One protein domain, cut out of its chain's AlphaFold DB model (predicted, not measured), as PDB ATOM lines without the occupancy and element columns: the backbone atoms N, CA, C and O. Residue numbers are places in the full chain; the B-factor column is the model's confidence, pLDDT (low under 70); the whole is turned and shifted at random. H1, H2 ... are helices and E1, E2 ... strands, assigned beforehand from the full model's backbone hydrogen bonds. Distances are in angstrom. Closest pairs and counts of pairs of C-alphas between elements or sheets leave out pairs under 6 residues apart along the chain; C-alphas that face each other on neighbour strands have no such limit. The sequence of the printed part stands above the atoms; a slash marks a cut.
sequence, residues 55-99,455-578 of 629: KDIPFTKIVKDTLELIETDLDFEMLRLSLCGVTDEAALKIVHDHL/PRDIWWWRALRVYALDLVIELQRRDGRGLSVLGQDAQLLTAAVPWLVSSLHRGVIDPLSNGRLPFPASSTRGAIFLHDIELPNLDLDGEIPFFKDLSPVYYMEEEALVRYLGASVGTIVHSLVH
ATOM      1  N   LYS A  55      38.970  22.364  31.511       95.31
ATOM      2  CA  LYS A  55      38.351  23.301  32.454       95.31
ATOM      3  C   LYS A  55      36.831  23.198  32.390       95.31
ATOM      4  O   LYS A  55      36.230  23.464  31.350       95.31
ATOM      5  N   ASP A  56      36.215  22.890  33.528       95.88
ATOM      6  CA  ASP A  56      34.761  22.925  33.672       95.88
ATOM      7  C   ASP A  56      34.246  24.369  33.553       95.88
ATOM      8  O   ASP A  56      34.709  25.278  34.254       95.88
ATOM      9  N   ILE A  57      33.268  24.586  32.674       96.75
ATOM     10  CA  ILE A  57      32.640  25.887  32.444       96.75
ATOM     11  C   ILE A  57      31.108  25.768  32.482       96.75
ATOM     12  O   ILE A  57      30.533  24.893  31.832       96.75
ATOM     13  N   PRO A  58      30.399  26.642  33.220       96.75
ATOM     14  CA  PRO A  58      28.942  26.677  33.163       96.75
ATOM     15  C   PRO A  58      28.442  27.045  31.762       96.75
ATOM     16  O   PRO A  58      28.966  27.978  31.148       96.75
ATOM     17  N   PHE A  59      27.368  26.403  31.295       96.12
ATOM     18  CA  PHE A  59      26.783  26.674  29.972       96.12
ATOM     19  C   PHE A  59      26.455  28.162  29.719       96.12
ATOM     20  O   PHE A  59      26.763  28.709  28.667       96.12
ATOM     21  N   THR A  60      25.888  28.869  30.701       96.69
ATOM     22  CA  THR A  60      25.619  30.314  30.569       96.69
ATOM     23  C   THR A  60      26.896  31.128  30.344       96.69
ATOM     24  O   THR A  60      26.861  32.150  29.663       96.69
ATOM     25  N   LYS A  61      28.023  30.706  30.932       96.69
ATOM     26  CA  LYS A  61      29.286  31.430  30.801       96.69
ATOM     27  C   LYS A  61      29.875  31.262  29.402       96.69
ATOM     28  O   LYS A  61      30.260  32.268  28.834       96.69
ATOM     29  N   ILE A  62      29.884  30.050  28.839       95.88
ATOM     30  CA  ILE A  62      30.394  29.846  27.471       95.88
ATOM     31  C   ILE A  62      29.605  30.678  26.455       95.88
ATOM     32  O   ILE A  62      30.213  31.383  25.667       95.88
ATOM     33  N   VAL A  63      28.269  30.710  26.545       97.12
ATOM     34  CA  VAL A  63      27.434  31.541  25.655       97.12
ATOM     35  C   VAL A  63      27.774  33.026  25.785       97.12
ATOM     36  O   VAL A  63      27.890  33.726  24.783       97.12
ATOM     37  N   LYS A  64      27.949  33.509  27.020       97.50
ATOM     38  CA  LYS A  64      28.311  34.903  27.280       97.50
ATOM     39  C   LYS A  64      29.705  35.239  26.734       97.50
ATOM     40  O   LYS A  64      29.844  36.253  26.066       97.50
ATOM     41  N   ASP A  65      30.698  34.397  27.007       97.12
ATOM     42  CA  ASP A  65      32.075  34.604  26.554       97.12
ATOM     43  C   ASP A  65      32.137  34.616  25.013       97.12
ATOM     44  O   ASP A  65      32.801  35.464  24.431       97.12
ATOM     45  N   THR A  66      31.381  33.745  24.333       96.56
ATOM     46  CA  THR A  66      31.279  33.762  22.865       96.56
ATOM     47  C   THR A  66      30.633  35.046  22.333       96.56
ATOM     48  O   THR A  66      31.098  35.585  21.333       96.56
ATOM     49  N   LEU A  67      29.577  35.552  22.980       96.75
ATOM     50  CA  LEU A  67      28.955  36.826  22.595       96.75
ATOM     51  C   LEU A  67      29.920  38.003  22.761       96.75
ATOM     52  O   LEU A  67      29.989  38.848  21.876       96.75
ATOM     53  N   GLU A  68      30.686  38.035  23.854       97.19
ATOM     54  CA  GLU A  68      31.715  39.060  24.071       97.19
ATOM     55  C   GLU A  68      32.767  39.033  22.947       97.19
ATOM     56  O   GLU A  68      33.161  40.094  22.475       97.19
ATOM     57  N   LEU A  69      33.162  37.850  22.454       96.38
ATOM     58  CA  LEU A  69      34.090  37.738  21.319       96.38
ATOM     59  C   LEU A  69      33.517  38.341  20.027       96.38
ATOM     60  O   LEU A  69      34.239  39.064  19.340       96.38
ATOM     61  N   ILE A  70      32.228  38.114  19.738       94.31
ATOM     62  CA  ILE A  70      31.534  38.748  18.598       94.31
ATOM     63  C   ILE A  70      31.516  40.270  18.755       94.31
ATOM     64  O   ILE A  70      31.816  40.987  17.810       94.31
ATOM     65  N   GLU A  71      31.197  40.782  19.946       94.62
ATOM     66  CA  GLU A  71      31.160  42.229  20.206       94.62
ATOM     67  C   GLU A  71      32.534  42.906  20.050       94.62
ATOM     68  O   GLU A  71      32.604  44.118  19.838       94.62
ATOM     69  N   THR A  72      33.620  42.137  20.162       96.12
ATOM     70  CA  THR A  72      35.003  42.607  19.994       96.12
ATOM     71  C   THR A  72      35.606  42.327  18.614       96.12
ATOM     72  O   THR A  72      36.801  42.559  18.442       96.12
ATOM     73  N   ASP A  73      34.814  41.842  17.651       91.94
ATOM     74  CA  ASP A  73      35.257  41.452  16.301       91.94
ATOM     75  C   ASP A  73      36.387  40.388  16.304       91.94
ATOM     76  O   ASP A  73      37.278  40.390  15.452       91.94
ATOM     77  N   LEU A  74      36.368  39.466  17.277       91.81
ATOM     78  CA  LEU A  74      37.322  38.353  17.417       91.81
ATOM     79  C   LEU A  74      36.740  37.048  16.851       91.81
ATOM     80  O   LEU A  74      36.492  36.071  17.566       91.81
ATOM     81  N   ASP A  75      36.486  37.047  15.541       91.38
ATOM     82  CA  ASP A  75      35.797  35.961  14.827       91.38
ATOM     83  C   ASP A  75      36.506  34.601  14.944       91.38
ATOM     84  O   ASP A  75      35.857  33.554  15.013       91.38
ATOM     85  N   PHE A  76      37.839  34.591  14.982       92.56
ATOM     86  CA  PHE A  76      38.632  33.359  15.014       92.56
ATOM     87  C   PHE A  76      38.593  32.676  16.376       92.56
ATOM     88  O   PHE A  76      38.368  31.465  16.468       92.56
ATOM     89  N   GLU A  77      38.746  33.447  17.444       94.50
ATOM     90  CA  GLU A  77      38.585  32.993  18.818       94.50
ATOM     91  C   GLU A  77      37.148  32.526  19.053       94.50
ATOM     92  O   GLU A  77      36.925  31.479  19.666       94.50
ATOM     93  N   MET A  78      36.170  33.255  18.509       95.38
ATOM     94  CA  MET A  78      34.757  32.890  18.567       95.38
ATOM     95  C   MET A  78      34.495  31.542  17.888       95.38
ATOM     96  O   MET A  78      33.819  30.684  18.468       95.38
ATOM     97  N   LEU A  79      35.062  31.317  16.700       94.00
ATOM     98  CA  LEU A  79      34.939  30.065  15.953       94.00
ATOM     99  C   LEU A  79      35.578  28.901  16.720       94.00
ATOM    100  O   LEU A  79      34.916  27.878  16.928       94.00
ATOM    101  N   ARG A  80      36.818  29.060  17.205       92.81
ATOM    102  CA  ARG A  80      37.513  28.034  18.009       92.81
ATOM    103  C   ARG A  80      36.739  27.702  19.283       92.81
ATOM    104  O   ARG A  80      36.560  26.527  19.611       92.81
ATOM    105  N   LEU A  81      36.196  28.707  19.963       94.62
ATOM    106  CA  LEU A  81      35.385  28.501  21.158       94.62
ATOM    107  C   LEU A  81      34.076  27.758  20.843       94.62
ATOM    108  O   LEU A  81      33.747  26.774  21.506       94.62
ATOM    109  N   SER A  82      33.339  28.196  19.821       94.31
ATOM    110  CA  SER A  82      31.992  27.692  19.507       94.31
ATOM    111  C   SER A  82      31.994  26.308  18.859       94.31
ATOM    112  O   SER A  82      31.106  25.492  19.134       94.31
ATOM    113  N   LEU A  83      32.967  26.040  17.982       92.88
ATOM    114  CA  LEU A  83      33.049  24.796  17.216       92.88
ATOM    115  C   LEU A  83      34.008  23.784  17.830       92.88
ATOM    116  O   LEU A  83      33.681  22.600  17.808       92.88
ATOM    117  N   CYS A  84      35.131  24.215  18.407       91.44
ATOM    118  CA  CYS A  84      36.153  23.314  18.952       91.44
ATOM    119  C   CYS A  84      36.122  23.233  20.485       91.44
ATOM    120  O   CYS A  84      36.681  22.294  21.059       91.44
ATOM    121  N   GLY A  85      35.476  24.183  21.170       92.56
ATOM    122  CA  GLY A  85      35.440  24.219  22.634       92.56
ATOM    123  C   GLY A  85      36.827  24.403  23.234       92.56
ATOM    124  O   GLY A  85      37.151  23.765  24.237       92.56
ATOM    125  N   VAL A  86      37.678  25.188  22.574       91.44
ATOM    126  CA  VAL A  86      39.073  25.425  22.963       91.44
ATOM    127  C   VAL A  86      39.307  26.927  23.074       91.44
ATOM    128  O   VAL A  86      38.833  27.699  22.244       91.44
ATOM    129  N   THR A  87      40.040  27.324  24.108       92.62
ATOM    130  CA  THR A  87      40.678  28.640  24.225       92.62
ATOM    131  C   THR A  87      42.192  28.463  24.159       92.62
ATOM    132  O   THR A  87      42.693  27.340  24.202       92.62
ATOM    133  N   ASP A  88      42.946  29.558  24.131       89.44
ATOM    134  CA  ASP A  88      44.414  29.477  24.168       89.44
ATOM    135  C   ASP A  88      44.958  28.847  25.462       89.44
ATOM    136  O   ASP A  88      46.091  28.374  25.500       89.44
ATOM    137  N   GLU A  89      44.150  28.815  26.526       90.56
ATOM    138  CA  GLU A  89      44.553  28.301  27.836       90.56
ATOM    139  C   GLU A  89      44.102  26.858  28.091       90.56
ATOM    140  O   GLU A  89      44.763  26.137  28.841       90.56
ATOM    141  N   ALA A  90      42.946  26.449  27.556       92.06
ATOM    142  CA  ALA A  90      42.289  25.216  27.978       92.06
ATOM    143  C   ALA A  90      41.272  24.676  26.964       92.06
ATOM    144  O   ALA A  90      40.636  25.414  26.210       92.06
ATOM    145  N   ALA A  91      41.033  23.370  27.048       90.56
ATOM    146  CA  ALA A  91      39.855  22.737  26.481       90.56
ATOM    147  C   ALA A  91      38.693  22.885  27.473       90.56
ATOM    148  O   ALA A  91      38.846  22.662  28.675       90.56
ATOM    149  N   LEU A  92      37.518  23.269  26.989       92.06
ATOM    150  CA  LEU A  92      36.360  23.510  27.840       92.06
ATOM    151  C   LEU A  92      35.487  22.266  27.948       92.06
ATOM    152  O   LEU A  92      35.187  21.627  26.941       92.06
ATOM    153  N   LYS A  93      35.032  21.974  29.166       93.12
ATOM    154  CA  LYS A  93      34.011  20.968  29.454       93.12
ATOM    155  C   LYS A  93      32.761  21.658  29.986       93.12
ATOM    156  O   LYS A  93      32.804  22.337  31.009       93.12
ATOM    157  N   ILE A  94      31.648  21.522  29.273       92.31
ATOM    158  CA  ILE A  94      30.408  22.214  29.630       92.31
ATOM    159  C   ILE A  94      29.728  21.495  30.800       92.31
ATOM    160  O   ILE A  94      29.566  20.279  30.775       92.31
ATOM    161  N   VAL A  95      29.304  22.256  31.814       93.44
ATOM    162  CA  VAL A  95      28.547  21.752  32.970       93.44
ATOM    163  C   VAL A  95      27.149  22.371  33.014       93.44
ATOM    164  O   VAL A  95      26.955  23.558  32.721       93.44
ATOM    165  N   HIS A  96      26.173  21.555  33.422       93.75
ATOM    166  CA  HIS A  96      24.750  21.885  33.440       93.75
ATOM    167  C   HIS A  96      24.140  21.749  34.841       93.75
ATOM    168  O   HIS A  96      24.596  20.964  35.673       93.75
ATOM    169  N   ASP A  97      23.069  22.502  35.092       95.25
ATOM    170  CA  ASP A  97      22.252  22.332  36.291       95.25
ATOM    171  C   ASP A  97      21.102  21.355  36.043       95.25
ATOM    172  O   ASP A  97      20.503  21.337  34.968       95.25
ATOM    173  N   HIS A  98      20.748  20.589  37.076       95.44
ATOM    174  CA  HIS A  98      19.591  19.697  37.067       95.44
ATOM    175  C   HIS A  98      18.319  20.414  37.527       95.44
ATOM    176  O   HIS A  98      18.362  21.348  38.341       95.44
ATOM    177  N   LEU A  99      17.169  19.936  37.051       95.44
ATOM    178  CA  LEU A  99      15.853  20.446  37.434       95.44
ATOM    179  C   LEU A  99      15.576  20.267  38.936       95.44
ATOM    180  O   LEU A  99      14.911  21.114  39.526       95.44
ATOM    181  N   PRO A 455      16.305  30.037  28.721       96.56
ATOM    182  CA  PRO A 455      15.814  29.859  27.354       96.56
ATOM    183  C   PRO A 455      16.682  30.595  26.335       96.56
ATOM    184  O   PRO A 455      17.130  30.005  25.357       96.56
ATOM    185  N   ARG A 456      17.017  31.850  26.651       96.56
ATOM    186  CA  ARG A 456      17.868  32.704  25.825       96.56
ATOM    187  C   ARG A 456      19.275  32.141  25.604       96.56
ATOM    188  O   ARG A 456      19.803  32.291  24.513       96.56
ATOM    189  N   ASP A 457      19.860  31.455  26.586       97.31
ATOM    190  CA  ASP A 457      21.207  30.887  26.442       97.31
ATOM    191  C   ASP A 457      21.219  29.720  25.438       97.31
ATOM    192  O   ASP A 457      22.150  29.611  24.650       97.31
ATOM    193  N   ILE A 458      20.191  28.855  25.427       95.75
ATOM    194  CA  ILE A 458      20.093  27.761  24.435       95.75
ATOM    195  C   ILE A 458      19.943  28.319  23.022       95.75
ATOM    196  O   ILE A 458      20.585  27.831  22.091       95.75
ATOM    197  N   TRP A 459      19.067  29.308  22.847       95.69
ATOM    198  CA  TRP A 459      18.819  29.879  21.529       95.69
ATOM    199  C   TRP A 459      20.041  30.630  21.011       95.69
ATOM    200  O   TRP A 459      20.443  30.398  19.873       95.69
ATOM    201  N   TRP A 460      20.723  31.395  21.869       96.81
ATOM    202  CA  TRP A 460      22.014  31.977  21.516       96.81
ATOM    203  C   TRP A 460      23.067  30.927  21.209       96.81
ATOM    204  O   TRP A 460      23.763  31.070  20.219       96.81
ATOM    205  N   TRP A 461      23.175  29.847  21.981       96.12
ATOM    206  CA  TRP A 461      24.111  28.769  21.661       96.12
ATOM    207  C   TRP A 461      23.898  28.216  20.248       96.12
ATOM    208  O   TRP A 461      24.855  28.039  19.497       96.12
ATOM    209  N   ARG A 462      22.640  27.999  19.845       95.19
ATOM    210  CA  ARG A 462      22.308  27.589  18.473       95.19
ATOM    211  C   ARG A 462      22.676  28.669  17.457       95.19
ATOM    212  O   ARG A 462      23.308  28.340  16.458       95.19
ATOM    213  N   ALA A 463      22.328  29.929  17.725       95.25
ATOM    214  CA  ALA A 463      22.653  31.067  16.865       95.25
ATOM    215  C   ALA A 463      24.170  31.186  16.649       95.25
ATOM    216  O   ALA A 463      24.640  31.134  15.521       95.25
ATOM    217  N   LEU A 464      24.948  31.238  17.728       96.56
ATOM    218  CA  LEU A 464      26.407  31.349  17.712       96.56
ATOM    219  C   LEU A 464      27.063  30.221  16.913       96.56
ATOM    220  O   LEU A 464      27.986  30.460  16.141       96.56
ATOM    221  N   ARG A 465      26.560  28.987  17.042       95.19
ATOM    222  CA  ARG A 465      27.060  27.869  16.234       95.19
ATOM    223  C   ARG A 465      26.711  28.010  14.759       95.19
ATOM    224  O   ARG A 465      27.559  27.710  13.930       95.19
ATOM    225  N   VAL A 466      25.502  28.457  14.426       94.06
ATOM    226  CA  VAL A 466      25.128  28.753  13.035       94.06
ATOM    227  C   VAL A 466      26.022  29.847  12.457       94.06
ATOM    228  O   VAL A 466      26.538  29.670  11.359       94.06
ATOM    229  N   TYR A 467      26.270  30.912  13.216       95.25
ATOM    230  CA  TYR A 467      27.146  32.008  12.811       95.25
ATOM    231  C   TYR A 467      28.584  31.535  12.568       95.25
ATOM    232  O   TYR A 467      29.148  31.785  11.508       95.25
ATOM    233  N   ALA A 468      29.150  30.753  13.492       95.31
ATOM    234  CA  ALA A 468      30.481  30.176  13.317       95.31
ATOM    235  C   ALA A 468      30.570  29.272  12.071       95.31
ATOM    236  O   ALA A 468      31.581  29.279  11.374       95.31
ATOM    237  N   LEU A 469      29.516  28.509  11.768       93.81
ATOM    238  CA  LEU A 469      29.457  27.672  10.565       93.81
ATOM    239  C   LEU A 469      29.314  28.497   9.279       93.81
ATOM    240  O   LEU A 469      29.901  28.126   8.263       93.81
ATOM    241  N   ASP A 470      28.579  29.608   9.316       92.12
ATOM    242  CA  ASP A 470      28.482  30.542   8.189       92.12
ATOM    243  C   ASP A 470      29.843  31.188   7.901       92.12
ATOM    244  O   ASP A 470      30.292  31.178   6.756       92.12
ATOM    245  N   LEU A 471      30.574  31.610   8.941       91.50
ATOM    246  CA  LEU A 471      31.944  32.115   8.805       91.50
ATOM    247  C   LEU A 471      32.892  31.083   8.184       91.50
ATOM    248  O   LEU A 471      33.680  31.436   7.308       91.50
ATOM    249  N   VAL A 472      32.807  29.805   8.578       91.19
ATOM    250  CA  VAL A 472      33.599  28.731   7.948       91.19
ATOM    251  C   VAL A 472      33.320  28.661   6.445       91.19
ATOM    252  O   VAL A 472      34.260  28.614   5.650       91.19
ATOM    253  N   ILE A 473      32.048  28.685   6.041       88.50
ATOM    254  CA  ILE A 473      31.660  28.646   4.625       88.50
ATOM    255  C   ILE A 473      32.129  29.907   3.885       88.50
ATOM    256  O   ILE A 473      32.623  29.803   2.761       88.50
ATOM    257  N   GLU A 474      32.019  31.087   4.491       87.81
ATOM    258  CA  GLU A 474      32.504  32.339   3.905       87.81
ATOM    259  C   GLU A 474      34.025  32.341   3.718       87.81
ATOM    260  O   GLU A 474      34.515  32.709   2.649       87.81
ATOM    261  N   LEU A 475      34.788  31.854   4.699       87.94
ATOM    262  CA  LEU A 475      36.238  31.692   4.568       87.94
ATOM    263  C   LEU A 475      36.592  30.704   3.447       87.94
ATOM    264  O   LEU A 475      37.476  30.987   2.642       87.94
ATOM    265  N   GLN A 476      35.854  29.597   3.325       85.94
ATOM    266  CA  GLN A 476      36.014  28.642   2.222       85.94
ATOM    267  C   GLN A 476      35.682  29.243   0.840       85.94
ATOM    268  O   GLN A 476      36.257  28.824  -0.163       85.94
ATOM    269  N   ARG A 477      34.777  30.230   0.765       83.25
ATOM    270  CA  ARG A 477      34.413  30.926  -0.486       83.25
ATOM    271  C   ARG A 477      35.437  31.956  -0.932       83.25
ATOM    272  O   ARG A 477      35.586  32.163  -2.137       83.25
ATOM    273  N   ARG A 478      36.099  32.630   0.012       83.00
ATOM    274  CA  ARG A 478      37.083  33.682  -0.299       83.00
ATOM    275  C   ARG A 478      38.227  33.150  -1.151       83.00
ATOM    276  O   ARG A 478      38.677  33.857  -2.050       83.00
ATOM    277  N   ASP A 479      38.628  31.903  -0.921       76.12
ATOM    278  CA  ASP A 479      39.646  31.246  -1.724       76.12
ATOM    279  C   ASP A 479      39.213  29.866  -2.239       76.12
ATOM    280  O   ASP A 479      39.613  28.797  -1.772       76.12
ATOM    281  N   GLY A 480      38.422  29.896  -3.311       69.06
ATOM    282  CA  GLY A 480      38.035  28.685  -4.025       69.06
ATOM    283  C   GLY A 480      39.215  27.905  -4.628       69.06
ATOM    284  O   GLY A 480      39.101  26.696  -4.844       69.06
ATOM    285  N   ARG A 481      40.369  28.542  -4.885       70.50
ATOM    286  CA  ARG A 481      41.556  27.804  -5.349       70.50
ATOM    287  C   ARG A 481      42.115  26.958  -4.216       70.50
ATOM    288  O   ARG A 481      42.378  25.779  -4.459       70.50
ATOM    289  N   GLY A 482      42.185  27.507  -3.006       71.44
ATOM    290  CA  GLY A 482      42.472  26.779  -1.775       71.44
ATOM    291  C   GLY A 482      41.619  25.524  -1.648       71.44
ATOM    292  O   GLY A 482      42.173  24.448  -1.499       71.44
ATOM    293  N   LEU A 483      40.303  25.591  -1.870       74.25
ATOM    294  CA  LEU A 483      39.416  24.414  -1.764       74.25
ATOM    295  C   LEU A 483      39.703  23.302  -2.792       74.25
ATOM    296  O   LEU A 483      39.442  22.127  -2.540       74.25
ATOM    297  N   SER A 484      40.236  23.668  -3.960       69.44
ATOM    298  CA  SER A 484      40.651  22.714  -4.998       69.44
ATOM    299  C   SER A 484      42.047  22.121  -4.768       69.44
ATOM    300  O   SER A 484      42.346  21.047  -5.288       69.44
ATOM    301  N   VAL A 485      42.896  22.820  -4.005       68.75
ATOM    302  CA  VAL A 485      44.300  22.463  -3.737       68.75
ATOM    303  C   VAL A 485      44.449  21.763  -2.378       68.75
ATOM    304  O   VAL A 485      45.181  20.780  -2.269       68.75
ATOM    305  N   LEU A 486      43.725  22.225  -1.358       60.38
ATOM    306  CA  LEU A 486      43.671  21.694   0.003       60.38
ATOM    307  C   LEU A 486      42.647  20.559   0.097       60.38
ATOM    308  O   LEU A 486      41.572  20.715   0.660       60.38
ATOM    309  N   GLY A 487      43.047  19.410  -0.451       69.50
ATOM    310  CA  GLY A 487      42.817  18.073   0.105       69.50
ATOM    311  C   GLY A 487      41.397  17.626   0.481       69.50
ATOM    312  O   GLY A 487      40.379  18.278   0.278       69.50
ATOM    313  N   GLN A 488      41.342  16.421   1.037       75.12
ATOM    314  CA  GLN A 488      40.118  15.796   1.531       75.12
ATOM    315  C   GLN A 488      39.513  16.599   2.702       75.12
ATOM    316  O   GLN A 488      38.295  16.699   2.808       75.12
ATOM    317  N   ASP A 489      40.348  17.246   3.518       78.31
ATOM    318  CA  ASP A 489      39.977  17.848   4.808       78.31
ATOM    319  C   ASP A 489      39.081  19.081   4.687       78.31
ATOM    320  O   ASP A 489      38.120  19.224   5.445       78.31
ATOM    321  N   ALA A 490      39.335  19.954   3.709       79.62
ATOM    322  CA  ALA A 490      38.457  21.092   3.446       79.62
ATOM    323  C   ALA A 490      37.066  20.622   2.994       79.62
ATOM    324  O   ALA A 490      36.050  21.165   3.433       79.62
ATOM    325  N   GLN A 491      37.015  19.564   2.174       79.06
ATOM    326  CA  GLN A 491      35.762  18.945   1.739       79.06
ATOM    327  C   GLN A 491      35.032  18.275   2.909       79.06
ATOM    328  O   GLN A 491      33.804  18.360   2.981       79.06
ATOM    329  N   LEU A 492      35.767  17.664   3.852       81.25
ATOM    330  CA  LEU A 492      35.195  17.139   5.095       81.25
ATOM    331  C   LEU A 492      34.538  18.255   5.904       81.25
ATOM    332  O   LEU A 492      33.410  18.088   6.361       81.25
ATOM    333  N   LEU A 493      35.216  19.393   6.058       85.44
ATOM    334  CA  LEU A 493      34.679  20.529   6.799       85.44
ATOM    335  C   LEU A 493      33.420  21.087   6.121       85.44
ATOM    336  O   LEU A 493      32.407  21.284   6.788       85.44
ATOM    337  N   THR A 494      33.423  21.228   4.791       84.62
ATOM    338  CA  THR A 494      32.229  21.611   4.016       84.62
ATOM    339  C   THR A 494      31.073  20.621   4.212       84.62
ATOM    340  O   THR A 494      29.920  21.035   4.331       84.62
ATOM    341  N   ALA A 495      31.358  19.318   4.257       82.19
ATOM    342  CA  ALA A 495      30.363  18.268   4.484       82.19
ATOM    343  C   ALA A 495      29.850  18.228   5.933       82.19
ATOM    344  O   ALA A 495      28.695  17.866   6.164       82.19
ATOM    345  N   ALA A 496      30.678  18.621   6.902       85.56
ATOM    346  CA  ALA A 496      30.321  18.651   8.316       85.56
ATOM    347  C   ALA A 496      29.313  19.764   8.636       85.56
ATOM    348  O   ALA A 496      28.461  19.579   9.505       85.56
ATOM    349  N   VAL A 497      29.362  20.896   7.923       88.75
ATOM    350  CA  VAL A 497      28.439  22.028   8.125       88.75
ATOM    351  C   VAL A 497      26.957  21.615   8.042       88.75
ATOM    352  O   VAL A 497      26.247  21.818   9.028       88.75
ATOM    353  N   PRO A 498      26.444  21.003   6.954       84.19
ATOM    354  CA  PRO A 498      25.029  20.613   6.869       84.19
ATOM    355  C   PRO A 498      24.614  19.611   7.942       84.19
ATOM    356  O   PRO A 498      23.493  19.684   8.453       84.19
ATOM    357  N   TRP A 499      25.518  18.704   8.315       84.31
ATOM    358  CA  TRP A 499      25.287  17.754   9.397       84.31
ATOM    359  C   TRP A 499      25.146  18.454  10.754       84.31
ATOM    360  O   TRP A 499      24.176  18.204  11.472       84.31
ATOM    361  N   LEU A 500      26.057  19.375  11.086       89.12
ATOM    362  CA  LEU A 500      25.994  20.164  12.317       89.12
ATOM    363  C   LEU A 500      24.728  21.023  12.359       89.12
ATOM    364  O   LEU A 500      23.995  21.002  13.339       89.12
ATOM    365  N   VAL A 501      24.399  21.739  11.286       88.38
ATOM    366  CA  VAL A 501      23.189  22.579  11.275       88.38
ATOM    367  C   VAL A 501      21.932  21.722  11.448       88.38
ATOM    368  O   VAL A 501      21.078  22.043  12.276       88.38
ATOM    369  N   SER A 502      21.844  20.592  10.738       81.19
ATOM    370  CA  SER A 502      20.698  19.675  10.829       81.19
ATOM    371  C   SER A 502      20.575  18.995  12.200       81.19
ATOM    372  O   SER A 502      19.487  18.554  12.561       81.19
ATOM    373  N   SER A 503      21.654  18.919  12.989       82.62
ATOM    374  CA  SER A 503      21.663  18.267  14.307       82.62
ATOM    375  C   SER A 503      21.519  19.220  15.507       82.62
ATOM    376  O   SER A 503      21.500  18.764  16.651       82.62
ATOM    377  N   LEU A 504      21.302  20.524  15.284       87.94
ATOM    378  CA  LEU A 504      21.058  21.506  16.356       87.94
ATOM    379  C   LEU A 504      19.720  21.319  17.097       87.94
ATOM    380  O   LEU A 504      19.599  21.682  18.270       87.94
ATOM    381  N   HIS A 505      18.703  20.782  16.431       81.75
ATOM    382  CA  HIS A 505      17.382  20.564  17.024       81.75
ATOM    383  C   HIS A 505      17.227  19.132  17.529       81.75
ATOM    384  O   HIS A 505      17.384  18.866  18.721       81.75
ATOM    385  N   ARG A 506      16.966  18.224  16.587       67.31
ATOM    386  CA  ARG A 506      16.862  16.781  16.785       67.31
ATOM    387  C   ARG A 506      17.610  16.107  15.649       67.31
ATOM    388  O   ARG A 506      17.048  15.812  14.598       67.31
ATOM    389  N   GLY A 507      18.913  15.955  15.830       58.31
ATOM    390  CA  GLY A 507      19.713  15.159  14.916       58.31
ATOM    391  C   GLY A 507      19.757  13.732  15.416       58.31
ATOM    392  O   GLY A 507      20.321  13.494  16.488       58.31
ATOM    393  N   VAL A 508      19.253  12.780  14.624       55.72
ATOM    394  CA  VAL A 508      19.799  11.426  14.718       55.72
ATOM    395  C   VAL A 508      21.256  11.564  14.315       55.72
ATOM    396  O   VAL A 508      21.593  11.807  13.154       55.72
ATOM    397  N   ILE A 509      22.127  11.500  15.309       57.38
ATOM    398  CA  ILE A 509      23.535  11.312  15.041       57.38
ATOM    399  C   ILE A 509      23.641   9.832  14.800       57.38
ATOM    400  O   ILE A 509      23.829   9.094  15.755       57.38
ATOM    401  N   ASP A 510      23.426   9.416  13.555       58.09
ATOM    402  CA  ASP A 510      23.731   8.055  13.141       58.09
ATOM    403  C   ASP A 510      25.239   7.900  13.348       58.09
ATOM    404  O   ASP A 510      26.007   8.477  12.561       58.09
ATOM    405  N   PRO A 511      25.704   7.216  14.414       57.50
ATOM    406  CA  PRO A 511      27.097   6.842  14.421       57.50
ATOM    407  C   PRO A 511      27.318   5.953  13.197       57.50
ATOM    408  O   PRO A 511      26.418   5.245  12.735       57.50
ATOM    409  N   LEU A 512      28.531   5.984  12.665       61.41
ATOM    410  CA  LEU A 512      28.954   4.975  11.708       61.41
ATOM    411  C   LEU A 512      28.762   3.585  12.338       61.41
ATOM    412  O   LEU A 512      28.693   3.443  13.561       61.41
ATOM    413  N   SER A 513      28.710   2.544  11.512       59.25
ATOM    414  CA  SER A 513      28.512   1.150  11.952       59.25
ATOM    415  C   SER A 513      29.484   0.697  13.061       59.25
ATOM    416  O   SER A 513      29.189  -0.221  13.824       59.25
ATOM    417  N   ASN A 514      30.628   1.373  13.188       59.38
ATOM    418  CA  ASN A 514      31.669   1.161  14.192       59.38
ATOM    419  C   ASN A 514      31.529   2.025  15.471       59.38
ATOM    420  O   ASN A 514      32.453   2.061  16.283       59.38
ATOM    421  N   GLY A 515      30.424   2.757  15.640       65.88
ATOM    422  CA  GLY A 515      30.168   3.629  16.791       65.88
ATOM    423  C   GLY A 515      30.849   5.004  16.738       65.88
ATOM    424  O   GLY A 515      30.687   5.797  17.668       65.88
ATOM    425  N   ARG A 516      31.614   5.318  15.684       70.38
ATOM    426  CA  ARG A 516      32.286   6.620  15.526       70.38
ATOM    427  C   ARG A 516      31.328   7.683  14.993       70.38
ATOM    428  O   ARG A 516      30.367   7.379  14.291       70.38
ATOM    429  N   LEU A 517      31.615   8.947  15.298       73.75
ATOM    430  CA  LEU A 517      30.910  10.071  14.684       73.75
ATOM    431  C   LEU A 517      31.263  10.173  13.189       73.75
ATOM    432  O   LEU A 517      32.382   9.821  12.809       73.75
ATOM    433  N   PRO A 518      30.338  10.669  12.347       70.19
ATOM    434  CA  PRO A 518      30.558  10.757  10.903       70.19
ATOM    435  C   PRO A 518      31.650  11.759  10.511       70.19
ATOM    436  O   PRO A 518      32.134  11.697   9.388       70.19
ATOM    437  N   PHE A 519      32.042  12.655  11.422       77.25
ATOM    438  CA  PHE A 519      33.082  13.661  11.216       77.25
ATOM    439  C   PHE A 519      34.056  13.691  12.401       77.25
ATOM    440  O   PHE A 519      33.682  13.248  13.494       77.25
ATOM    441  N   PRO A 520      35.277  14.240  12.224       76.44
ATOM    442  CA  PRO A 520      36.250  14.416  13.297       76.44
ATOM    443  C   PRO A 520      35.710  15.336  14.404       76.44
ATOM    444  O   PRO A 520      35.872  16.556  14.379       76.44
ATOM    445  N   ALA A 521      35.086  14.734  15.411       78.38
ATOM    446  CA  ALA A 521      34.522  15.432  16.550       78.38
ATOM    447  C   ALA A 521      34.694  14.635  17.848       78.38
ATOM    448  O   ALA A 521      34.659  13.403  17.866       78.38
ATOM    449  N   SER A 522      34.826  15.361  18.952       78.38
ATOM    450  CA  SER A 522      34.774  14.834  20.309       78.38
ATOM    451  C   SER A 522      33.397  15.072  20.918       78.38
ATOM    452  O   SER A 522      32.779  16.114  20.703       78.38
ATOM    453  N   SER A 523      32.937  14.102  21.708       79.88
ATOM    454  CA  SER A 523      31.698  14.173  22.489       79.88
ATOM    455  C   SER A 523      31.927  14.111  24.008       79.88
ATOM    456  O   SER A 523      30.974  14.125  24.787       79.88
ATOM    457  N   THR A 524      33.185  14.057  24.457       83.12
ATOM    458  CA  THR A 524      33.541  13.819  25.869       83.12
ATOM    459  C   THR A 524      33.453  15.067  26.747       83.12
ATOM    460  O   THR A 524      33.529  14.971  27.969       83.12
ATOM    461  N   ARG A 525      33.280  16.245  26.136       84.56
ATOM    462  CA  ARG A 525      33.388  17.559  26.788       84.56
ATOM    463  C   ARG A 525      32.032  18.237  27.048       84.56
ATOM    464  O   ARG A 525      31.943  19.461  27.101       84.56
ATOM    465  N   GLY A 526      30.963  17.452  27.173       85.81
ATOM    466  CA  GLY A 526      29.591  17.947  27.378       85.81
ATOM    467  C   GLY A 526      28.919  18.501  26.112       85.81
ATOM    468  O   GLY A 526      27.723  18.794  26.118       85.81
ATOM    469  N   ALA A 527      29.651  18.601  24.999       89.94
ATOM    470  CA  ALA A 527      29.125  18.947  23.685       89.94
ATOM    471  C   ALA A 527      29.918  18.278  22.553       89.94
ATOM    472  O   ALA A 527      31.030  17.790  22.759       89.94
ATOM    473  N   ILE A 528      29.339  18.283  21.351       88.00
ATOM    474  CA  ILE A 528      30.038  17.997  20.105       88.00
ATOM    475  C   ILE A 528      30.905  19.194  19.778       88.00
ATOM    476  O   ILE A 528      30.418  20.274  19.414       88.00
ATOM    477  N   PHE A 529      32.198  18.947  19.858       90.69
ATOM    478  CA  PHE A 529      33.217  19.850  19.380       90.69
ATOM    479  C   PHE A 529      33.980  19.192  18.246       90.69
ATOM    480  O   PHE A 529      34.369  18.031  18.354       90.69
ATOM    481  N   LEU A 530      34.196  19.934  17.171       88.81
ATOM    482  CA  LEU A 530      35.097  19.542  16.102       88.81
ATOM    483  C   LEU A 530      36.529  19.425  16.646       88.81
ATOM    484  O   LEU A 530      36.888  20.080  17.631       88.81
ATOM    485  N   HIS A 531      37.335  18.557  16.031       84.56
ATOM    486  CA  HIS A 531      38.787  18.624  16.214       84.56
ATOM    487  C   HIS A 531      39.306  19.993  15.761       84.56
ATOM    488  O   HIS A 531      38.642  20.669  14.976       84.56
ATOM    489  N   ASP A 532      40.458  20.402  16.299       81.94
ATOM    490  CA  ASP A 532      40.961  21.763  16.130       81.94
ATOM    491  C   ASP A 532      41.036  22.125  14.639       81.94
ATOM    492  O   ASP A 532      41.572  21.374  13.822       81.94
ATOM    493  N   ILE A 533      40.420  23.250  14.285       86.50
ATOM    494  CA  ILE A 533      40.366  23.755  12.916       86.50
ATOM    495  C   ILE A 533      41.503  24.759  12.786       86.50
ATOM    496  O   ILE A 533      41.569  25.715  13.560       86.50
ATOM    497  N   GLU A 534      42.380  24.551  11.812       87.88
ATOM    498  CA  GLU A 534      43.352  25.566  11.430       87.88
ATOM    499  C   GLU A 534      42.614  26.636  10.621       87.88
ATOM    500  O   GLU A 534      41.937  26.332   9.633       87.88
ATOM    501  N   LEU A 535      42.697  27.884  11.076       88.31
ATOM    502  CA  LEU A 535      42.082  29.028  10.414       88.31
ATOM    503  C   LEU A 535      43.109  29.722   9.516       88.31
ATOM    504  O   LEU A 535      44.281  29.790   9.888       88.31
ATOM    505  N   PRO A 536      42.686  30.236   8.351       87.75
ATOM    506  CA  PRO A 536      43.600  30.864   7.414       87.75
ATOM    507  C   PRO A 536      44.168  32.161   7.984       87.75
ATOM    508  O   PRO A 536      43.450  32.947   8.614       87.75
ATOM    509  N   ASN A 537      45.440  32.427   7.707       84.06
ATOM    510  CA  ASN A 537      46.006  33.745   7.921       84.06
ATOM    511  C   ASN A 537      45.434  34.702   6.868       84.06
ATOM    512  O   ASN A 537      45.715  34.570   5.680       84.06
ATOM    513  N   LEU A 538      44.646  35.687   7.305       81.00
ATOM    514  CA  LEU A 538      43.989  36.645   6.408       81.00
ATOM    515  C   LEU A 538      44.974  37.492   5.585       81.00
ATOM    516  O   LEU A 538      44.566  38.061   4.575       81.00
ATOM    517  N   ASP A 539      46.244  37.564   5.991       81.44
ATOM    518  CA  ASP A 539      47.302  38.261   5.252       81.44
ATOM    519  C   ASP A 539      47.917  37.412   4.123       81.44
ATOM    520  O   ASP A 539      48.701  37.928   3.318       81.44
ATOM    521  N   LEU A 540      47.609  36.110   4.064       76.25
ATOM    522  CA  LEU A 540      48.147  35.173   3.082       76.25
ATOM    523  C   LEU A 540      47.056  34.739   2.093       76.25
ATOM    524  O   LEU A 540      46.073  34.097   2.452       76.25
ATOM    525  N   ASP A 541      47.265  35.046   0.812       74.81
ATOM    526  CA  ASP A 541      46.432  34.511  -0.266       74.81
ATOM    527  C   ASP A 541      46.624  32.988  -0.366       74.81
ATOM    528  O   ASP A 541      47.762  32.512  -0.429       74.81
ATOM    529  N   GLY A 542      45.538  32.221  -0.481       72.00
ATOM    530  CA  GLY A 542      45.623  30.777  -0.740       72.00
ATOM    531  C   GLY A 542      45.230  29.862   0.426       72.00
ATOM    532  O   GLY A 542      45.232  28.639   0.260       72.00
ATOM    533  N   GLU A 543      44.964  30.417   1.611       83.88
ATOM    534  CA  GLU A 543      44.630  29.633   2.802       83.88
ATOM    535  C   GLU A 543      43.112  29.573   3.027       83.88
ATOM    536  O   GLU A 543      42.405  30.579   2.958       83.88
ATOM    537  N   ILE A 544      42.609  28.380   3.353       84.94
ATOM    538  CA  ILE A 544      41.219  28.147   3.766       84.94
ATOM    539  C   ILE A 544      41.184  27.355   5.077       84.94
ATOM    540  O   ILE A 544      42.180  26.719   5.411       84.94
ATOM    541  N   PRO A 545      40.055  27.336   5.809       86.50
ATOM    542  CA  PRO A 545      39.932  26.510   7.003       86.50
ATOM    543  C   PRO A 545      40.017  25.009   6.690       86.50
ATOM    544  O   PRO A 545      39.362  24.528   5.757       86.50
ATOM    545  N   PHE A 546      40.764  24.261   7.503       85.19
ATOM    546  CA  PHE A 546      40.878  22.797   7.422       85.19
ATOM    547  C   PHE A 546      41.079  22.176   8.814       85.19
ATOM    548  O   PHE A 546      41.352  22.876   9.786       85.19
ATOM    549  N   PHE A 547      40.919  20.858   8.943       83.62
ATOM    550  CA  PHE A 547      41.180  20.166  10.210       83.62
ATOM    551  C   PHE A 547      42.684  20.039  10.473       83.62
ATOM    552  O   PHE A 547      43.418  19.521   9.633       83.62
ATOM    553  N   LYS A 548      43.145  20.457  11.652       79.44
ATOM    554  CA  LYS A 548      44.543  20.323  12.069       79.44
ATOM    555  C   LYS A 548      44.855  18.876  12.461       79.44
ATOM    556  O   LYS A 548      44.074  18.258  13.181       79.44
ATOM    557  N   ASP A 549      46.010  18.366  12.023       64.75
ATOM    558  CA  ASP A 549      46.587  17.082  12.449       64.75
ATOM    559  C   ASP A 549      45.575  15.921  12.492       64.75
ATOM    560  O   ASP A 549      45.405  15.247  13.514       64.75
ATOM    561  N   LEU A 550      44.896  15.650  11.369       63.41
ATOM    562  CA  LEU A 550      44.130  14.413  11.236       63.41
ATOM    563  C   LEU A 550      45.099  13.228  11.294       63.41
ATOM    564  O   LEU A 550      45.721  12.846  10.304       63.41
ATOM    565  N   SER A 551      45.234  12.638  12.482       55.03
ATOM    566  CA  SER A 551      45.887  11.343  12.644       55.03
ATOM    567  C   SER A 551      45.308  10.362  11.609       55.03
ATOM    568  O   SER A 551      44.088  10.362  11.397       55.03
ATOM    569  N   PRO A 552      46.118   9.477  10.993       50.94
ATOM    570  CA  PRO A 552      45.654   8.499   9.997       50.94
ATOM    571  C   PRO A 552      44.557   7.537  10.501       50.94
ATOM    572  O   PRO A 552      44.057   6.706   9.749       50.94
ATOM    573  N   VAL A 553      44.154   7.628  11.770       50.84
ATOM    574  CA  VAL A 553      43.080   6.846  12.396       50.84
ATOM    575  C   VAL A 553      41.672   7.307  11.971       50.84
ATOM    576  O   VAL A 553      40.712   6.542  12.125       50.84
ATOM    577  N   TYR A 554      41.525   8.510  11.403       60.91
ATOM    578  CA  TYR A 554      40.237   9.095  11.009       60.91
ATOM    579  C   TYR A 554      39.961   8.965   9.502       60.91
ATOM    580  O   TYR A 554      39.748   9.952   8.806       60.91
ATOM    581  N   TYR A 555      39.929   7.734   8.984       58.34
ATOM    582  CA  TYR A 555      39.344   7.494   7.663       58.34
ATOM    583  C   TYR A 555      37.823   7.661   7.744       58.34
ATOM    584  O   TYR A 555      37.148   6.916   8.456       58.34
ATOM    585  N   MET A 556      37.287   8.645   7.022       64.06
ATOM    586  CA  MET A 556      35.854   8.741   6.757       64.06
ATOM    587  C   MET A 556      35.458   7.796   5.622       64.06
ATOM    588  O   MET A 556      36.161   7.684   4.619       64.06
ATOM    589  N   GLU A 557      34.301   7.157   5.764       65.44
ATOM    590  CA  GLU A 557      33.696   6.373   4.691       65.44
ATOM    591  C   GLU A 557      33.177   7.323   3.600       65.44
ATOM    592  O   GLU A 557      32.468   8.290   3.884       65.44
ATOM    593  N   GLU A 558      33.523   7.058   2.338       67.69
ATOM    594  CA  GLU A 558      33.069   7.829   1.169       67.69
ATOM    595  C   GLU A 558      31.533   7.945   1.121       67.69
ATOM    596  O   GLU A 558      30.986   8.980   0.738       67.69
ATOM    597  N   GLU A 559      30.828   6.926   1.618       67.06
ATOM    598  CA  GLU A 559      29.372   6.920   1.769       67.06
ATOM    599  C   GLU A 559      28.857   8.060   2.662       67.06
ATOM    600  O   GLU A 559      27.837   8.676   2.345       67.06
ATOM    601  N   ALA A 560      29.571   8.406   3.740       65.00
ATOM    602  CA  ALA A 560      29.198   9.514   4.618       65.00
ATOM    603  C   ALA A 560      29.344  10.867   3.901       65.00
ATOM    604  O   ALA A 560      28.461  11.720   4.010       65.00
ATOM    605  N   LEU A 561      30.402  11.048   3.102       67.94
ATOM    606  CA  LEU A 561      30.572  12.238   2.259       67.94
ATOM    607  C   LEU A 561      29.438  12.367   1.248       67.94
ATOM    608  O   LEU A 561      28.807  13.422   1.170       67.94
ATOM    609  N   VAL A 562      29.131  11.289   0.525       67.88
ATOM    610  CA  VAL A 562      28.033  11.261  -0.453       67.88
ATOM    611  C   VAL A 562      26.687  11.534   0.218       67.88
ATOM    612  O   VAL A 562      25.836  12.197  -0.369       67.88
ATOM    613  N   ARG A 563      26.479  11.097   1.464       68.75
ATOM    614  CA  ARG A 563      25.235  11.353   2.203       68.75
ATOM    615  C   ARG A 563      25.004  12.841   2.493       68.75
ATOM    616  O   ARG A 563      23.862  13.289   2.400       68.75
ATOM    617  N   TYR A 564      26.048  13.603   2.829       68.62
ATOM    618  CA  TYR A 564      25.922  15.011   3.254       68.62
ATOM    619  C   TYR A 564      26.229  16.037   2.152       68.62
ATOM    620  O   TYR A 564      25.610  17.107   2.107       68.62
ATOM    621  N   LEU A 565      27.133  15.701   1.231       68.56
ATOM    622  CA  LEU A 565      27.396  16.468   0.012       68.56
ATOM    623  C   LEU A 565      26.429  16.072  -1.125       68.56
ATOM    624  O   LEU A 565      26.250  16.794  -2.098       68.56
ATOM    625  N   GLY A 566      25.738  14.942  -1.027       68.06
ATOM    626  CA  GLY A 566      24.949  14.411  -2.136       68.06
ATOM    627  C   GLY A 566      25.822  13.775  -3.225       68.06
ATOM    628  O   GLY A 566      27.050  13.767  -3.170       68.06
ATOM    629  N   ALA A 567      25.173  13.249  -4.267       61.25
ATOM    630  CA  ALA A 567      25.822  12.455  -5.317       61.25
ATOM    631  C   ALA A 567      26.790  13.237  -6.235       61.25
ATOM    632  O   ALA A 567      27.406  12.640  -7.113       61.25
ATOM    633  N   SER A 568      26.919  14.559  -6.074       68.44
ATOM    634  CA  SER A 568      27.739  15.405  -6.949       68.44
ATOM    635  C   SER A 568      28.660  16.324  -6.149       68.44
ATOM    636  O   SER A 568      28.561  17.550  -6.221       68.44
ATOM    637  N   VAL A 569      29.590  15.720  -5.400       71.62
ATOM    638  CA  VAL A 569      30.670  16.416  -4.670       71.62
ATOM    639  C   VAL A 569      31.370  17.445  -5.565       71.62
ATOM    640  O   VAL A 569      31.555  18.593  -5.168       71.62
ATOM    641  N   GLY A 570      31.661  17.075  -6.818       73.06
ATOM    642  CA  GLY A 570      32.267  17.977  -7.799       73.06
ATOM    643  C   GLY A 570      31.417  19.214  -8.113       73.06
ATOM    644  O   GLY A 570      31.972  20.291  -8.308       73.06
ATOM    645  N   THR A 571      30.084  19.099  -8.106       74.56
ATOM    646  CA  THR A 571      29.192  20.259  -8.272       74.56
ATOM    647  C   THR A 571      29.271  21.185  -7.067       74.56
ATOM    648  O   THR A 571      29.354  22.388  -7.261       74.56
ATOM    649  N   ILE A 572      29.296  20.658  -5.840       74.25
ATOM    650  CA  ILE A 572      29.427  21.495  -4.636       74.25
ATOM    651  C   ILE A 572      30.750  22.242  -4.625       74.25
ATOM    652  O   ILE A 572      30.746  23.457  -4.443       74.25
ATOM    653  N   VAL A 573      31.859  21.537  -4.868       74.38
ATOM    654  CA  VAL A 573      33.188  22.152  -4.938       74.38
ATOM    655  C   VAL A 573      33.193  23.233  -6.013       74.38
ATOM    656  O   VAL A 573      33.478  24.386  -5.716       74.38
ATOM    657  N   HIS A 574      32.778  22.908  -7.239       76.62
ATOM    658  CA  HIS A 574      32.716  23.882  -8.328       76.62
ATOM    659  C   HIS A 574      31.870  25.112  -7.967       76.62
ATOM    660  O   HIS A 574      32.249  26.239  -8.276       76.62
ATOM    661  N   SER A 575      30.728  24.917  -7.314       75.38
ATOM    662  CA  SER A 575      29.826  26.007  -6.955       75.38
ATOM    663  C   SER A 575      30.327  26.850  -5.776       75.38
ATOM    664  O   SER A 575      30.010  28.034  -5.725       75.38
ATOM    665  N   LEU A 576      31.143  26.293  -4.875       74.19
ATOM    666  CA  LEU A 576      31.867  27.072  -3.862       74.19
ATOM    667  C   LEU A 576      32.955  27.945  -4.495       74.19
ATOM    668  O   LEU A 576      33.107  29.098  -4.108       74.19
ATOM    669  N   VAL A 577      33.668  27.416  -5.495       75.69
ATOM    670  CA  VAL A 577      34.731  28.140  -6.217       75.69
ATOM    671  C   VAL A 577      34.170  29.213  -7.153       75.69
ATOM    672  O   VAL A 577      34.786  30.258  -7.363       75.69
ATOM    673  N   HIS A 578      32.997  28.963  -7.732       76.50
ATOM    674  CA  HIS A 578      32.365  29.833  -8.716       76.50
ATOM    675  C   HIS A 578      30.940  30.217  -8.291       76.50
ATOM    676  O   HIS A 578      29.976  29.806  -8.945       76.50
TER     677      HIS A 578
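AT A GLANCE: This is residues 55 to 99 and 455 to 578 of the 629 residues of an uncharacterized protein of Coprinellus micaceus (UniProt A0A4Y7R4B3). A small sheet of two strands, E1 and E2, and the helical hairpin H1 and H2 make one end of this domain; the hairpin packs on the long helix H3, which runs from there toward the other end. There H4 turns the chain and H5 folds back the opposite way to H3, with the short helices H6 and H7 next to them, while a long stretch without named elements, residues 504 to 557, winds between H5 and H6. The printed part has 169 residues, with seven named helices and two named strands in the order E1 H1 H2 E2 H3 H4 H5 H6 H7; the sheet, E1 beside E2, is parallel and the class is mostly helix. The whole is compact, with a radius of gyration of the C-alphas of 16.1 A and spans of 47 by 42 by 28 A.

IN THESE COORDINATES: Find C-alpha 55 at (38.351, 23.301, 32.454), where strand E1, residues 55 to 58, begins; its partner E2 holds residues 91 to 95. Between them come H1, residues 59 to 71, 18.9 A long, and H2, residues 75 to 84. From C-alpha 455 at (15.814, 29.859, 27.354), H3 runs 35.1 A to residue 478. Then read H4, residues 480 to 485, and H5, residues 487 to 503, 25.5 A. H6 is residues 558 to 565, and H7, residues 569 to 577, ends at C-alpha 577 at (34.731, 28.140, -6.217).

HOW THE PARTS SIT: Start at the sheet, where N 57 and O 93 are 2.8 A apart, within hydrogen-bond range. E1, H1, H2 and E2 form a strand-helix-strand unit, two parallel strands with helices between, and its crossover is right-handed. H1 and H2, a hairpin, touch at Thr 66 and Met 78, C-alphas 5.6 A apart, at a shallow tilt of 24 degrees. H3 is the hub, touching four helices. Its residues 464 to 468 touch H2, closest at the C-alphas of Ala 468 and Leu 79, 5.2 A, at a steep tilt of 66 degrees. H3 and H5 only just touch, with 3 pairs of C-alphas within 8 A, the closest Leu 469 and Val 497 at 6.2 A. H5 touches H6 at Ala 495 and Tyr 564, C-alphas 5.6 A apart; H4 touches H7 at Gly 480 and Val 577, C-alphas 4.0 A apart. Every O i to N i+4 pair is within hydrogen-bond range in H1, H2, H3, H4, H6 and H7; in H5 it is 10 of 13.

THE WHOLE: The C-alphas of Leu 99 and Asp 541, the two farthest apart, are 50.5 A from each other. Residues 100 to 454 are not printed, and C-alphas 99 and 455 stand 13.8 A apart across this cut. The link from H5 to H6 is long, 54 residues. Look for pLDDT under 70 at residues 480, 484 to 487, 506 to 515 and 549 to 568.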